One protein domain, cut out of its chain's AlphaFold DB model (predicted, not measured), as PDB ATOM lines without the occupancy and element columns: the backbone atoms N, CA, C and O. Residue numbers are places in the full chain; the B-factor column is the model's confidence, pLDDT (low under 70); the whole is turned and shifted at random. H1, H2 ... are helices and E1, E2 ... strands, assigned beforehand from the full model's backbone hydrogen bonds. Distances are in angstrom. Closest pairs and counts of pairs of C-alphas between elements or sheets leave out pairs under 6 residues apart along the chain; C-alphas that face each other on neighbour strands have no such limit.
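AT A GLANCE: This is residues 2 to 67 and 99 to 141 of the 267 residues of an uncharacterized protein of Methylovulum psychrotolerans (UniProt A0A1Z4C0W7). A strongly twisted sheet of five strands has one helix, H1, over one face, and from one end of it E5 and E9 lead to a three-stranded arm, E6, E7 and E8, that makes the length of the whole. A small separate hairpin, E3 and E4, follows E2 in the chain, away from the arm. The printed part has 109 residues with ten named strands, E1 to E10, and then H1; the class is mostly strand. The sheets, E2 E1 E10 E9 E5, E7 E6 E8 and E3 E4, are antiparallel. The whole is loose, with a radius of gyration of the C-alphas of 16.2 A, and only just elongated, spanning 54 by 27 by 27 A.

HOW THE PARTS SIT: Begin with E1, residues 4 to 8, and E2, residues 11 to 14, a hairpin with N 6 and O 13 at 2.8 A. E2 runs on into E3, residues 17 to 21, at 50 degrees; E3 forms a hairpin with E4, residues 24 to 29, with N 20 and O 26 at 2.9 A. Next come E5, residues 37 to 45, and E6, residues 48 to 53, into which E5 runs on at 58 degrees. E6 and E7, residues 56 to 60, are a hairpin with N 56 and O 53 at 3.2 A. On the other side of E6, E8, residues 100 to 104, has N 50 and O 102 at 2.9 A. E8 runs on at 53 degrees into E9, residues 107 to 113, whose N 110 is 2.8 A from O 41 of E5. E9 and E10, residues 118 to 123, are a hairpin with N 109 and O 121 at 2.8 A; E10 is also the antiparallel neighbour of E1, with N 5 and O 122 within hydrogen-bond range at 2.8 A. H1, residues 126 to 135, is on the five-stranded sheet, two layers with the helix on one face, at a height over the sheet of 8.4 A. It lies over E10 and, only just, over E9, where 3 of its C-alphas fall, and runs along the strands, at 7 degrees to E10 on the local plane. The closest C-alphas of E5 and H1, Leu 37 and Met 135, are 6.5 A apart. In H1 every O i to N i+4 pair is within hydrogen-bond range.

IN THESE COORDINATES: Find C-alpha 4 at (175.408, 154.057, 158.593), where E1 begins. E5 measures 20.7 A, E9 19.0 A, E6 16.1 A and E10 15.8 A. H1, 14.6 A long, ends at C-alpha 135, (176.332, 139.831, 159.679).

THE WHOLE: The two C-alphas farthest apart, Gly 55 and Met 141, are 54.2 A apart. Residues 68 to 98 are not printed, and C-alphas 67 and 99 are 21.8 A apart across this cut. Of the links printed whole, none is long. Look at the B-factor column: mean pLDDT of the printed part is 78.3, and residues 48 to 67 and 99 to 103 are under 70.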
ATOM      1  N   ASP A   2     173.993 153.858 164.839       82.31
ATOM      2  CA  ASP A   2     174.337 155.156 164.270       82.31
ATOM      3  C   ASP A   2     175.556 155.034 163.355       82.31
ATOM      4  O   ASP A   2     176.355 154.102 163.452       82.31
ATOM      5  N   GLY A   3     175.691 155.978 162.427       84.81
ATOM      6  CA  GLY A   3     176.857 156.054 161.553       84.81
ATOM      7  C   GLY A   3     176.823 155.161 160.311       84.81
ATOM      8  O   GLY A   3     177.871 154.956 159.705       84.81
ATOM      9  N   ILE A   4     175.648 154.662 159.913       90.81
ATOM     10  CA  ILE A   4     175.408 154.057 158.593       90.81
ATOM     11  C   ILE A   4     174.537 155.011 157.782       90.81
ATOM     12  O   ILE A   4     173.479 155.441 158.240       90.81
ATOM     13  N   PHE A   5     174.959 155.319 156.563       91.69
ATOM     14  CA  PHE A   5     174.249 156.184 155.633       91.69
ATOM     15  C   PHE A   5     174.102 155.486 154.287       91.69
ATOM     16  O   PHE A   5     174.977 154.736 153.863       91.69
ATOM     17  N   VAL A   6     173.013 155.769 153.587       90.06
ATOM     18  CA  VAL A   6     172.805 155.355 152.199       90.06
ATOM     19  C   VAL A   6     172.793 156.560 151.278       90.06
ATOM     20  O   VAL A   6     172.483 157.678 151.692       90.06
ATOM     21  N   PHE A   7     173.112 156.325 150.011       83.69
ATOM     22  CA  PHE A   7     172.993 157.343 148.979       83.69
ATOM     23  C   PHE A   7     171.587 157.313 148.384       83.69
ATOM     24  O   PHE A   7     171.190 156.333 147.759       83.69
ATOM     25  N   GLN A   8     170.839 158.399 148.563       82.81
ATOM     26  CA  GLN A   8     169.542 158.616 147.924       82.81
ATOM     27  C   GLN A   8     169.592 159.941 147.168       82.81
ATOM     28  O   GLN A   8     169.850 160.989 147.758       82.81
ATOM     29  N   ASN A   9     169.378 159.897 145.851       81.56
ATOM     30  CA  ASN A   9     169.402 161.077 144.975       81.56
ATOM     31  C   ASN A   9     170.682 161.928 145.118       81.56
ATOM     32  O   ASN A   9     170.625 163.153 145.138       81.56
ATOM     33  N   GLY A  10     171.840 161.276 145.273       77.00
ATOM     34  CA  GLY A  10     173.138 161.942 145.451       77.00
ATOM     35  C   GLY A  10     173.420 162.458 146.869       77.00
ATOM     36  O   GLY A  10     174.554 162.833 147.153       77.00
ATOM     37  N   ASN A  11     172.444 162.412 147.778       83.81
ATOM     38  CA  ASN A  11     172.601 162.832 149.169       83.81
ATOM     39  C   ASN A  11     172.817 161.637 150.103       83.81
ATOM     40  O   ASN A  11     172.291 160.546 149.878       83.81
ATOM     41  N   ARG A  12     173.571 161.862 151.186       87.44
ATOM     42  CA  ARG A  12     173.745 160.892 152.272       87.44
ATOM     43  C   ARG A  12     172.567 161.012 153.232       87.44
ATOM     44  O   ARG A  12     172.394 162.050 153.865       87.44
ATOM     45  N   VAL A  13     171.780 159.951 153.346       90.94
ATOM     46  CA  VAL A  13     170.640 159.863 154.267       90.94
ATOM     47  C   VAL A  13     170.960 158.800 155.319       90.94
ATOM     48  O   VAL A  13     171.464 157.740 154.937       90.94
ATOM     49  N   PRO A  14     170.718 159.050 156.622       93.00
ATOM     50  CA  PRO A  14     170.879 158.027 157.650       93.00
ATOM     51  C   PRO A  14     170.129 156.754 157.262       93.00
ATOM     52  O   PRO A  14     168.962 156.806 156.869       93.00
ATOM     53  N   ALA A  15     170.806 155.613 157.331       92.19
ATOM     54  CA  ALA A  15     170.187 154.343 157.006       92.19
ATOM     55  C   ALA A  15     169.215 153.940 158.117       92.19
ATOM     56  O   ALA A  15     169.513 154.043 159.307       92.19
ATOM     57  N   LYS A  16     168.045 153.444 157.723       92.75
ATOM     58  CA  LYS A  16     167.054 152.908 158.643       92.75
ATOM     59  C   LYS A  16     167.461 151.488 159.025       92.75
ATOM     60  O   LYS A  16     167.344 150.574 158.211       92.75
ATOM     61  N   VAL A  17     167.944 151.320 160.253       92.56
ATOM     62  CA  VAL A  17     168.242 150.009 160.843       92.56
ATOM     63  C   VAL A  17     167.135 149.650 161.823       92.56
ATOM     64  O   VAL A  17     166.957 150.330 162.831       92.56
ATOM     65  N   GLU A  18     166.398 148.585 161.536       93.38
ATOM     66  CA  GLU A  18     165.286 148.116 162.369       93.38
ATOM     67  C   GLU A  18     165.257 146.591 162.432       93.38
ATOM     68  O   GLU A  18     165.854 145.925 161.593       93.38
ATOM     69  N   ARG A  19     164.582 146.007 163.424       91.12
ATOM     70  CA  ARG A  19     164.296 144.568 163.399       91.12
ATOM     71  C   ARG A  19     162.988 144.312 162.659       91.12
ATOM     72  O   ARG A  19     162.048 145.098 162.782       91.12
ATOM     73  N   MET A  20     162.915 143.190 161.946       91.12
ATOM     74  CA  MET A  20     161.760 142.813 161.125       91.12
ATOM     75  C   MET A  20     160.430 142.841 161.891       91.12
ATOM     76  O   MET A  20     159.415 143.263 161.338       91.12
ATOM     77  N   PHE A  21     160.435 142.468 163.174       91.12
ATOM     78  CA  PHE A  21     159.251 142.480 164.036       91.12
ATOM     79  C   PHE A  21     159.388 143.481 165.190       91.12
ATOM     80  O   PHE A  21     159.016 143.183 166.324       91.12
ATOM     81  N   LYS A  22     159.934 144.676 164.908       84.88
ATOM     82  CA  LYS A  22     160.212 145.779 165.855       84.88
ATOM     83  C   LYS A  22     161.252 145.427 166.924       84.88
ATOM     84  O   LYS A  22     162.340 145.993 166.934       84.88
ATOM     85  N   THR A  23     160.919 144.504 167.823       81.06
ATOM     86  CA  THR A  23     161.744 144.079 168.963       81.06
ATOM     87  C   THR A  23     162.478 142.764 168.705       81.06
ATOM     88  O   THR A  23     163.508 142.522 169.326       81.06
ATOM     89  N   HIS A  24     161.998 141.957 167.755       86.75
ATOM     90  CA  HIS A  24     162.491 140.605 167.468       86.75
ATOM     91  C   HIS A  24     162.737 140.378 165.970       86.75
ATOM     92  O   HIS A  24     162.345 141.195 165.127       86.75
ATOM     93  N   GLY A  25     163.381 139.257 165.647       88.62
ATOM     94  CA  GLY A  25     163.718 138.859 164.286       88.62
ATOM     95  C   GLY A  25     164.981 139.507 163.716       88.62
ATOM     96  O   GLY A  25     165.757 140.187 164.403       88.62
ATOM     97  N   VAL A  26     165.168 139.264 162.419       92.56
ATOM     98  CA  VAL A  26     166.336 139.661 161.627       92.56
ATOM     99  C   VAL A  26     166.461 141.183 161.528       92.56
ATOM    100  O   VAL A  26     165.463 141.903 161.445       92.56
ATOM    101  N   PHE A  27     167.700 141.680 161.509       93.56
ATOM    102  CA  PHE A  27     167.972 143.087 161.237       93.56
ATOM    103  C   PHE A  27     167.732 143.432 159.766       93.56
ATOM    104  O   PHE A  27     168.212 142.760 158.854       93.56
ATOM    105  N   LEU A  28     167.016 144.525 159.551       93.25
ATOM    106  CA  LEU A  28     166.756 145.127 158.259       93.25
ATOM    107  C   LEU A  28     167.600 146.394 158.113       93.25
ATOM    108  O   LEU A  28     167.653 147.218 159.028       93.25
ATOM    109  N   LEU A  29     168.204 146.573 156.943       92.88
ATOM    110  CA  LEU A  29     168.853 147.807 156.517       92.88
ATOM    111  C   LEU A  29     168.058 148.390 155.348       92.88
ATOM    112  O   LEU A  29     168.054 147.831 154.254       92.88
ATOM    113  N   ASN A  30     167.339 149.489 155.590       91.12
ATOM    114  CA  ASN A  30     166.383 150.077 154.642       91.12
ATOM    115  C   ASN A  30     165.385 149.055 154.068       91.12
ATOM    116  O   ASN A  30     165.067 149.078 152.882       91.12
ATOM    117  N   GLY A  31     164.905 148.139 154.914       89.94
ATOM    118  CA  GLY A  31     163.970 147.084 154.519       89.94
ATOM    119  C   GLY A  31     164.614 145.841 153.893       89.94
ATOM    120  O   GLY A  31     163.908 144.864 153.664       89.94
ATOM    121  N   VAL A  32     165.931 145.830 153.663       91.75
ATOM    122  CA  VAL A  32     166.657 144.651 153.162       91.75
ATOM    123  C   VAL A  32     167.162 143.813 154.332       91.75
ATOM    124  O   VAL A  32     167.768 144.350 155.258       91.75
ATOM    125  N   ARG A  33     166.927 142.497 154.307       93.19
ATOM    126  CA  ARG A  33     167.341 141.591 155.384       93.19
ATOM    127  C   ARG A  33     168.856 141.378 155.402       93.19
ATOM    128  O   ARG A  33     169.427 140.878 154.435       93.19
ATOM    129  N   LEU A  34     169.500 141.702 156.520       92.81
ATOM    130  CA  LEU A  34     170.949 141.560 156.685       92.81
ATOM    131  C   LEU A  34     171.417 140.120 156.903       92.81
ATOM    132  O   LEU A  34     172.592 139.849 156.701       92.81
ATOM    133  N   ASP A  35     170.533 139.186 157.253       92.12
ATOM    134  CA  ASP A  35     170.886 137.757 157.306       92.12
ATOM    135  C   ASP A  35     171.152 137.152 155.918       92.12
ATOM    136  O   ASP A  35     171.720 136.074 155.801       92.12
ATOM    137  N   THR A  36     170.769 137.858 154.852       91.81
ATOM    138  CA  THR A  36     171.106 137.494 153.472       91.81
ATOM    139  C   THR A  36     172.403 138.140 152.984       91.81
ATOM    140  O   THR A  36     172.745 138.004 151.809       91.81
ATOM    141  N   LEU A  37     173.128 138.858 153.853       92.19
ATOM    142  CA  LEU A  37     174.379 139.525 153.506       92.19
ATOM    143  C   LEU A  37     175.483 138.489 153.252       92.19
ATOM    144  O   LEU A  37     175.969 137.820 154.164       92.19
ATOM    145  N   SER A  38     175.915 138.390 151.999       91.00
ATOM    146  CA  SER A  38     176.909 137.410 151.558       91.00
ATOM    147  C   SER A  38     178.328 137.960 151.615       91.00
ATOM    148  O   SER A  38     179.275 137.233 151.919       91.00
ATOM    149  N   LYS A  39     178.493 139.255 151.329       87.94
ATOM    150  CA  LYS A  39     179.802 139.901 151.244       87.94
ATOM    151  C   LYS A  39     179.723 141.373 151.624       87.94
ATOM    152  O   LYS A  39     178.799 142.085 151.236       87.94
ATOM    153  N   LEU A  40     180.761 141.837 152.311       89.44
ATOM    154  CA  LEU A  40     181.045 143.248 152.547       89.44
ATOM    155  C   LEU A  40     182.413 143.580 151.950       89.44
ATOM    156  O   LEU A  40     183.395 142.884 152.207       89.44
ATOM    157  N   GLN A  41     182.485 144.641 151.152       84.12
ATOM    158  CA  GLN A  41     183.722 145.107 150.532       84.12
ATOM    159  C   GLN A  41     183.893 146.608 150.740       84.12
ATOM    160  O   GLN A  41     182.992 147.384 150.442       84.12
ATOM    161  N   ILE A  42     185.067 147.039 151.197       84.69
ATOM    162  CA  ILE A  42     185.403 148.464 151.247       84.69
ATOM    163  C   ILE A  42     185.743 148.920 149.826       84.69
ATOM    164  O   ILE A  42     186.631 148.359 149.186       84.69
ATOM    165  N   LEU A  43     185.008 149.914 149.337       79.69
ATOM    166  CA  LEU A  43     185.198 150.520 148.019       79.69
ATOM    167  C   LEU A  43     186.117 151.740 148.102       79.69
ATOM    168  O   LEU A  43     186.955 151.939 147.231       79.69
ATOM    169  N   VAL A  44     185.951 152.554 149.150       79.31
ATOM    170  CA  VAL A  44     186.747 153.764 149.394       79.31
ATOM    171  C   VAL A  44     186.996 153.901 150.892       79.31
ATOM    172  O   VAL A  44     186.049 153.828 151.676       79.31
ATOM    173  N   ASP A  45     188.245 154.140 151.282       79.00
ATOM    174  CA  ASP A  45     188.626 154.533 152.641       79.00
ATOM    175  C   ASP A  45     189.125 155.984 152.609       79.00
ATOM    176  O   ASP A  45     190.098 156.310 151.934       79.00
ATOM    177  N   SER A  46     188.405 156.876 153.281       78.81
ATOM    178  CA  SER A  46     188.761 158.288 153.467       78.81
ATOM    179  C   SER A  46     188.953 158.613 154.948       78.81
ATOM    180  O   SER A  46     188.830 159.767 155.363       78.81
ATOM    181  N   SER A  47     189.207 157.589 155.763       71.44
ATOM    182  CA  SER A  47     189.399 157.749 157.196       71.44
ATOM    183  C   SER A  47     190.675 158.538 157.479       71.44
ATOM    184  O   SER A  47     191.702 158.347 156.835       71.44
ATOM    185  N   THR A  48     190.627 159.410 158.480       66.12
ATOM    186  CA  THR A  48     191.785 160.193 158.930       66.12
ATOM    187  C   THR A  48     192.090 159.883 160.390       66.12
ATOM    188  O   THR A  48     191.192 159.577 161.178       66.12
ATOM    189  N   SER A  49     193.370 159.926 160.759       58.09
ATOM    190  CA  SER A  49     193.800 159.844 162.154       58.09
ATOM    191  C   SER A  49     194.656 161.058 162.483       58.09
ATOM    192  O   SER A  49     195.595 161.380 161.752       58.09
ATOM    193  N   THR A  50     194.326 161.739 163.575       50.06
ATOM    194  CA  THR A  50     195.135 162.827 164.127       50.06
ATOM    195  C   THR A  50     195.750 162.363 165.433       50.06
ATOM    196  O   THR A  50     195.031 161.954 166.354       50.06
ATOM    197  N   ARG A  51     197.079 162.442 165.515       50.47
ATOM    198  CA  ARG A  51     197.837 162.109 166.720       50.47
ATOM    199  C   ARG A  51     198.305 163.383 167.399       50.47
ATOM    200  O   ARG A  51     198.837 164.284 166.749       50.47
ATOM    201  N   PHE A  52     198.096 163.439 168.709       48.66
ATOM    202  CA  PHE A  52     198.631 164.498 169.549       48.66
ATOM    203  C   PHE A  52     199.888 163.979 170.242       48.66
ATOM    204  O   PHE A  52     199.815 163.163 171.163       48.66
ATOM    205  N   GLU A  53     201.036 164.454 169.771       48.03
ATOM    206  CA  GLU A  53     202.325 164.310 170.441       48.03
ATOM    207  C   GLU A  53     202.626 165.625 171.170       48.03
ATOM    208  O   GLU A  53     202.204 166.699 170.727       48.03
ATOM    209  N   SER A  54     203.279 165.545 172.334       40.06
ATOM    210  CA  SER A  54     203.537 166.699 173.203       40.06
ATOM    211  C   SER A  54     204.191 167.845 172.415       40.06
ATOM    212  O   SER A  54     205.368 167.794 172.077       40.06
ATOM    213  N   GLY A  55     203.405 168.880 172.097       43.75
ATOM    214  CA  GLY A  55     203.876 170.123 171.480       43.75
ATOM    215  C   GLY A  55     203.726 170.269 169.959       43.75
ATOM    216  O   GLY A  55     203.966 171.371 169.468       43.75
ATOM    217  N   GLN A  56     203.290 169.256 169.198       39.81
ATOM    218  CA  GLN A  56     203.066 169.429 167.752       39.81
ATOM    219  C   GLN A  56     201.978 168.491 167.206       39.81
ATOM    220  O   GLN A  56     202.023 167.278 167.385       39.81
ATOM    221  N   SER A  57     200.972 169.062 166.529       35.22
ATOM    222  CA  SER A  57     199.929 168.290 165.844       35.22
ATOM    223  C   SER A  57     200.474 167.771 164.517       35.22
ATOM    224  O   SER A  57     200.779 168.557 163.619       35.22
ATOM    225  N   ILE A  58     200.591 166.449 164.390       44.19
ATOM    226  CA  ILE A  58     200.933 165.789 163.131       44.19
ATOM    227  C   ILE A  58     199.643 165.164 162.592       44.19
ATOM    228  O   ILE A  58     199.105 164.206 163.150       44.19
ATOM    229  N   THR A  59     199.112 165.739 161.511       39.22
ATOM    230  CA  THR A  59     197.979 165.167 160.771       39.22
ATOM    231  C   THR A  59     198.532 164.295 159.653       39.22
ATOM    232  O   THR A  59     199.124 164.807 158.706       39.22
ATOM    233  N   THR A  60     198.352 162.981 159.757       43.72
ATOM    234  CA  THR A  60     198.719 162.021 158.708       43.72
ATOM    235  C   THR A  60     197.458 161.591 157.962       43.72
ATOM    236  O   THR A  60     196.599 160.915 158.533       43.72
ATOM    237  N   SER A  61     197.319 161.996 156.698       34.06
ATOM    238  CA  SER A  61     196.296 161.473 155.787       34.06
ATOM    239  C   SER A  61     196.884 160.306 154.990       34.06
ATOM    240  O   SER A  61     197.355 160.494 153.870       34.06
ATOM    241  N   ASP A  62     196.897 159.109 155.569       39.38
ATOM    242  CA  ASP A  62     197.372 157.921 154.858       39.38
ATOM    243  C   ASP A  62     196.191 157.229 154.170       39.38
ATOM    244  O   ASP A  62     195.300 156.689 154.820       39.38
ATOM    245  N   THR A  63     196.189 157.261 152.835       40.03
ATOM    246  CA  THR A  63     195.197 156.604 151.961       40.03
ATOM    247  C   THR A  63     195.375 155.074 151.899       40.03
ATOM    248  O   THR A  63     194.588 154.388 151.254       40.03
ATOM    249  N   ASP A  64     196.357 154.511 152.611       39.38
ATOM    250  CA  ASP A  64     196.572 153.066 152.701       39.38
ATOM    251  C   ASP A  64     195.916 152.476 153.962       39.38
ATOM    252  O   ASP A  64     196.483 152.448 155.054       39.38
ATOM    253  N   SER A  65     194.688 151.979 153.773       43.44
ATOM    254  CA  SER A  65     193.968 151.013 154.619       43.44
ATOM    255  C   SER A  65     194.115 151.224 156.134       43.44
ATOM    256  O   SER A  65     194.767 150.459 156.859       43.44
ATOM    257  N   ALA A  66     193.395 152.221 156.656       43.56
ATOM    258  CA  ALA A  66     193.203 152.386 158.093       43.56
ATOM    259  C   ALA A  66     192.560 151.123 158.715       43.56
ATOM    260  O   ALA A  66     192.807 150.785 159.878       43.56
ATOM    261  N   VAL A  67     191.775 150.377 157.935       46.75
ATOM    262  CA  VAL A  67     191.126 149.132 158.369       46.75
ATOM    263  C   VAL A  67     192.127 147.984 158.566       46.75
ATOM    264  O   VAL A  67     192.033 147.272 159.566       46.75
ATOM    265  N   ILE A  99     199.400 160.627 174.059       56.41
ATOM    266  CA  ILE A  99     198.391 161.072 175.037       56.41
ATOM    267  C   ILE A  99     196.965 161.002 174.458       56.41
ATOM    268  O   ILE A  99     196.032 160.754 175.217       56.41
ATOM    269  N   THR A 100     196.739 161.126 173.138       51.78
ATOM    270  CA  THR A 100     195.406 160.907 172.516       51.78
ATOM    271  C   THR A 100     195.499 160.688 170.991       51.78
ATOM    272  O   THR A 100     196.166 161.455 170.297       51.78
ATOM    273  N   GLU A 101     194.798 159.679 170.451       53.38
ATOM    274  CA  GLU A 101     194.570 159.482 169.004       53.38
ATOM    275  C   GLU A 101     193.081 159.712 168.702       53.38
ATOM    276  O   GLU A 101     192.220 159.031 169.259       53.38
ATOM    277  N   VAL A 102     192.765 160.681 167.837       56.88
ATOM    278  CA  VAL A 102     191.391 160.918 167.363       56.88
ATOM    279  C   VAL A 102     191.274 160.355 165.954       56.88
ATOM    280  O   VAL A 102     191.975 160.794 165.041       56.88
ATOM    281  N   ARG A 103     190.384 159.375 165.782       64.38
ATOM    282  CA  ARG A 103     190.143 158.700 164.507       64.38
ATOM    283  C   ARG A 103     188.798 159.122 163.931       64.38
ATOM    284  O   ARG A 103     187.762 158.913 164.554       64.38
ATOM    285  N   ASN A 104     188.815 159.675 162.727       72.00
ATOM    286  CA  ASN A 104     187.621 160.021 161.972       72.00
ATOM    287  C   ASN A 104     187.437 158.987 160.860       72.00
ATOM    288  O   ASN A 104     188.097 159.050 159.823       72.00
ATOM    289  N   THR A 105     186.590 157.993 161.115       75.19
ATOM    290  CA  THR A 105     186.324 156.898 160.175       75.19
ATOM    291  C   THR A 105     185.368 157.371 159.089       75.19
ATOM    292  O   THR A 105     184.271 157.829 159.391       75.19
ATOM    293  N   GLN A 106     185.762 157.234 157.823       83.31
ATOM    294  CA  GLN A 106     184.905 157.532 156.674       83.31
ATOM    295  C   GLN A 106     185.118 156.463 155.606       83.31
ATOM    296  O   GLN A 106     186.068 156.527 154.831       83.31
ATOM    297  N   LEU A 107     184.234 155.469 155.577       83.56
ATOM    298  CA  LEU A 107     184.328 154.330 154.664       83.56
ATOM    299  C   LEU A 107     183.129 154.316 153.725       83.56
ATOM    300  O   LEU A 107     181.996 154.500 154.154       83.56
ATOM    301  N   THR A 108     183.354 154.033 152.450       85.75
ATOM    302  CA  THR A 108     182.287 153.606 151.540       85.75
ATOM    303  C   THR A 108     182.401 152.102 151.370       85.75
ATOM    304  O   THR A 108     183.424 151.619 150.883       85.75
ATOM    305  N   ALA A 109     181.374 151.364 151.777       87.88
ATOM    306  CA  ALA A 109     181.317 149.914 151.660       87.88
ATOM    307  C   ALA A 109     180.228 149.491 150.667       87.88
ATOM    308  O   ALA A 109     179.126 150.034 150.666       87.88
ATOM    309  N   GLY A 110     180.551 148.515 149.826       86.44
ATOM    310  CA  GLY A 110     179.611 147.778 148.998       86.44
ATOM    311  C   GLY A 110     179.175 146.513 149.726       86.44
ATOM    312  O   GLY A 110     180.006 145.713 150.160       86.44
ATOM    313  N   LEU A 111     177.869 146.347 149.864       91.75
ATOM    314  CA  LEU A 111     177.216 145.159 150.392       91.75
ATOM    315  C   LEU A 111     176.724 144.321 149.214       91.75
ATOM    316  O   LEU A 111     176.176 144.873 148.260       91.75
ATOM    317  N   THR A 112     176.909 143.008 149.276       90.56
ATOM    318  CA  THR A 112     176.340 142.046 148.325       90.56
ATOM    319  C   THR A 112     175.498 141.047 149.094       90.56
ATOM    320  O   THR A 112     175.926 140.548 150.136       90.56
ATOM    321  N   PHE A 113     174.310 140.756 148.581       93.25
ATOM    322  CA  PHE A 113     173.372 139.823 149.192       93.25
ATOM    323  C   PHE A 113     173.344 138.494 148.426       93.25
ATOM    324  O   PHE A 113     173.890 138.374 147.328       93.25
ATOM    325  N   ASN A 114     172.738 137.470 149.024       90.62
ATOM    326  CA  ASN A 114     172.646 136.126 148.441       90.62
ATOM    327  C   ASN A 114     171.863 136.093 147.116       90.62
ATOM    328  O   ASN A 114     172.113 135.224 146.285       90.62
ATOM    329  N   ASP A 115     170.950 137.042 146.896       89.19
ATOM    330  CA  ASP A 115     170.201 137.206 145.642       89.19
ATOM    331  C   ASP A 115     171.005 137.922 144.535       89.19
ATOM    332  O   ASP A 115     170.506 138.124 143.428       89.19
ATOM    333  N   GLY A 116     172.253 138.310 144.823       87.19
ATOM    334  CA  GLY A 116     173.125 139.060 143.921       87.19
ATOM    335  C   GLY A 116     172.868 140.569 143.907       87.19
ATOM    336  O   GLY A 116     173.597 141.297 143.229       87.19
ATOM    337  N   SER A 117     171.878 141.065 144.656       90.62
ATOM    338  CA  SER A 117     171.656 142.501 144.809       90.62
ATOM    339  C   SER A 117     172.826 143.156 145.548       90.62
ATOM    340  O   SER A 117     173.562 142.519 146.310       90.62
ATOM    341  N   THR A 118     173.031 144.449 145.289       91.12
ATOM    342  CA  THR A 118     174.112 145.218 145.909       91.12
ATOM    343  C   THR A 118     173.605 146.534 146.480       91.12
ATOM    344  O   THR A 118     172.678 147.144 145.950       91.12
ATOM    345  N   MET A 119     174.216 146.974 147.578       88.75
ATOM    346  CA  MET A 119     173.902 148.241 148.235       88.75
ATOM    347  C   MET A 119     175.190 148.941 148.651       88.75
ATOM    348  O   MET A 119     176.027 148.354 149.326       88.75
ATOM    349  N   ASN A 120     175.323 150.217 148.298       91.00
ATOM    350  CA  ASN A 120     176.442 151.034 148.753       91.00
ATOM    351  C   ASN A 120     176.042 151.821 149.998       91.00
ATOM    352  O   ASN A 120     175.041 152.544 149.995       91.00
ATOM    353  N   VAL A 121     176.856 151.706 151.040       91.88
ATOM    354  CA  VAL A 121     176.679 152.400 152.311       91.88
ATOM    355  C   VAL A 121     177.902 153.252 152.622       91.88
ATOM    356  O   VAL A 121     179.037 152.888 152.317       91.88
ATOM    357  N   PHE A 122     177.668 154.399 153.241       91.06
ATOM    358  CA  PHE A 122     178.702 155.253 153.799       91.06
ATOM    359  C   PHE A 122     178.713 155.090 155.319       91.06
ATOM    360  O   PHE A 122     177.685 155.250 155.973       91.06
ATOM    361  N   LEU A 123     179.868 154.748 155.874       89.38
ATOM    362  CA  LEU A 123     180.064 154.442 157.283       89.38
ATOM    363  C   LEU A 123     180.916 155.538 157.916       89.38
ATOM    364  O   LEU A 123     182.045 155.779 157.487       89.38
ATOM    365  N   THR A 124     180.383 156.178 158.953       87.50
ATOM    366  CA  THR A 124     181.105 157.188 159.747       87.50
ATOM    367  C   THR A 124     181.628 156.639 161.072       87.50
ATOM    368  O   THR A 124     182.210 157.373 161.865       87.50
ATOM    369  N   SER A 125     181.379 155.359 161.352       85.19
ATOM    370  CA  SER A 125     181.775 154.693 162.591       85.19
ATOM    371  C   SER A 125     182.421 153.347 162.289       85.19
ATOM    372  O   SER A 125     181.966 152.598 161.424       85.19
ATOM    373  N   LEU A 126     183.480 153.022 163.035       82.19
ATOM    374  CA  LEU A 126     184.109 151.704 162.973       82.19
ATOM    375  C   LEU A 126     183.206 150.625 163.594       82.19
ATOM    376  O   LEU A 126     183.211 149.483 163.145       82.19
ATOM    377  N   GLU A 127     182.384 150.998 164.575       85.56
ATOM    378  CA  GLU A 127     181.388 150.111 165.182       85.56
ATOM    379  C   GLU A 127     180.357 149.657 164.145       85.56
ATOM    380  O   GLU A 127     180.054 148.472 164.040       85.56
ATOM    381  N   ALA A 128     179.893 150.583 163.299       86.75
ATOM    382  CA  ALA A 128     178.992 150.284 162.191       86.75
ATOM    383  C   ALA A 128     179.605 149.307 161.177       86.75
ATOM    384  O   ALA A 128     178.923 148.400 160.702       86.75
ATOM    385  N   TYR A 129     180.898 149.461 160.880       85.81
ATOM    386  CA  TYR A 129     181.631 148.523 160.031       85.81
ATOM    387  C   TYR A 129     181.713 147.124 160.654       85.81
ATOM    388  O   TYR A 129     181.361 146.148 159.996       85.81
ATOM    389  N   HIS A 130     182.139 147.017 161.916       86.75
ATOM    390  CA  HIS A 130     182.255 145.724 162.594       86.75
ATOM    391  C   HIS A 130     180.907 145.030 162.763       86.75
ATOM    392  O   HIS A 130     180.820 143.821 162.572       86.75
ATOM    393  N   TRP A 131     179.856 145.792 163.055       90.38
ATOM    394  CA  TRP A 131     178.503 145.267 163.145       90.38
ATOM    395  C   TRP A 131     178.017 144.685 161.813       90.38
ATOM    396  O   TRP A 131     177.480 143.583 161.793       90.38
ATOM    397  N   LEU A 132     178.244 145.376 160.687       89.38
ATOM    398  CA  LEU A 132     177.907 144.828 159.370       89.38
ATOM    399  C   LEU A 132     178.760 143.603 159.030       89.38
ATOM    400  O   LEU A 132     178.244 142.650 158.457       89.38
ATOM    401  N   LEU A 133     180.047 143.617 159.391       87.81
ATOM    402  CA  LEU A 133     180.954 142.493 159.165       87.81
ATOM    403  C   LEU A 133     180.504 141.237 159.923       87.81
ATOM    404  O   LEU A 133     180.564 140.148 159.363       87.81
ATOM    405  N   ASP A 134     180.003 141.387 161.151       89.12
ATOM    406  CA  ASP A 134     179.442 140.283 161.938       89.12
ATOM    407  C   ASP A 134     178.189 139.666 161.285       89.12
ATOM    408  O   ASP A 134     177.857 138.516 161.552       89.12
ATOM    409  N   MET A 135     177.490 140.379 160.399       87.25
ATOM    410  CA  MET A 135     176.332 139.831 159.679       87.25
ATOM    411  C   MET A 135     176.718 139.029 158.426       87.25
ATOM    412  O   MET A 135     175.898 138.272 157.913       87.25
ATOM    413  N   VAL A 136     177.949 139.173 157.926       89.94
ATOM    414  CA  VAL A 136     178.389 138.559 156.666       89.94
ATOM    415  C   VAL A 136     178.486 137.038 156.801       89.94
ATOM    416  O   VAL A 136     179.186 136.522 157.668       89.94
ATOM    417  N   GLY A 137     177.837 136.312 155.888       80.00
ATOM    418  CA  GLY A 137     177.982 134.858 155.764       80.00
ATOM    419  C   GLY A 137     177.258 134.044 156.839       80.00
ATOM    420  O   GLY A 137     177.449 132.828 156.907       80.00
ATOM    421  N   LYS A 138     176.417 134.679 157.666       86.19
ATOM    422  CA  LYS A 138     175.499 133.962 158.558       86.19
ATOM    423  C   LYS A 138     174.417 133.255 157.726       86.19
ATOM    424  O   LYS A 138     173.986 133.804 156.712       86.19
ATOM    425  N   PRO A 139     173.990 132.035 158.103       84.94
ATOM    426  CA  PRO A 139     172.903 131.366 157.401       84.94
ATOM    427  C   PRO A 139     171.621 132.205 157.527       84.94
ATOM    428  O   PRO A 139     171.327 132.683 158.627       84.94
ATOM    429  N   PRO A 140     170.867 132.405 156.431       89.69
ATOM    430  CA  PRO A 140     169.620 133.148 156.488       89.69
ATOM    431  C   PRO A 140     168.616 132.396 157.360       89.69
ATOM    432  O   PRO A 140     168.524 131.170 157.300       89.69
ATOM    433  N   MET A 141     167.858 133.145 158.153       91.50
ATOM    434  CA  MET A 141     166.835 132.586 159.025       91.50
ATOM    435  C   MET A 141     165.728 131.950 158.181       91.50
ATOM    436  O   MET A 141     165.241 132.558 157.217       91.50
TER     437      MET A 141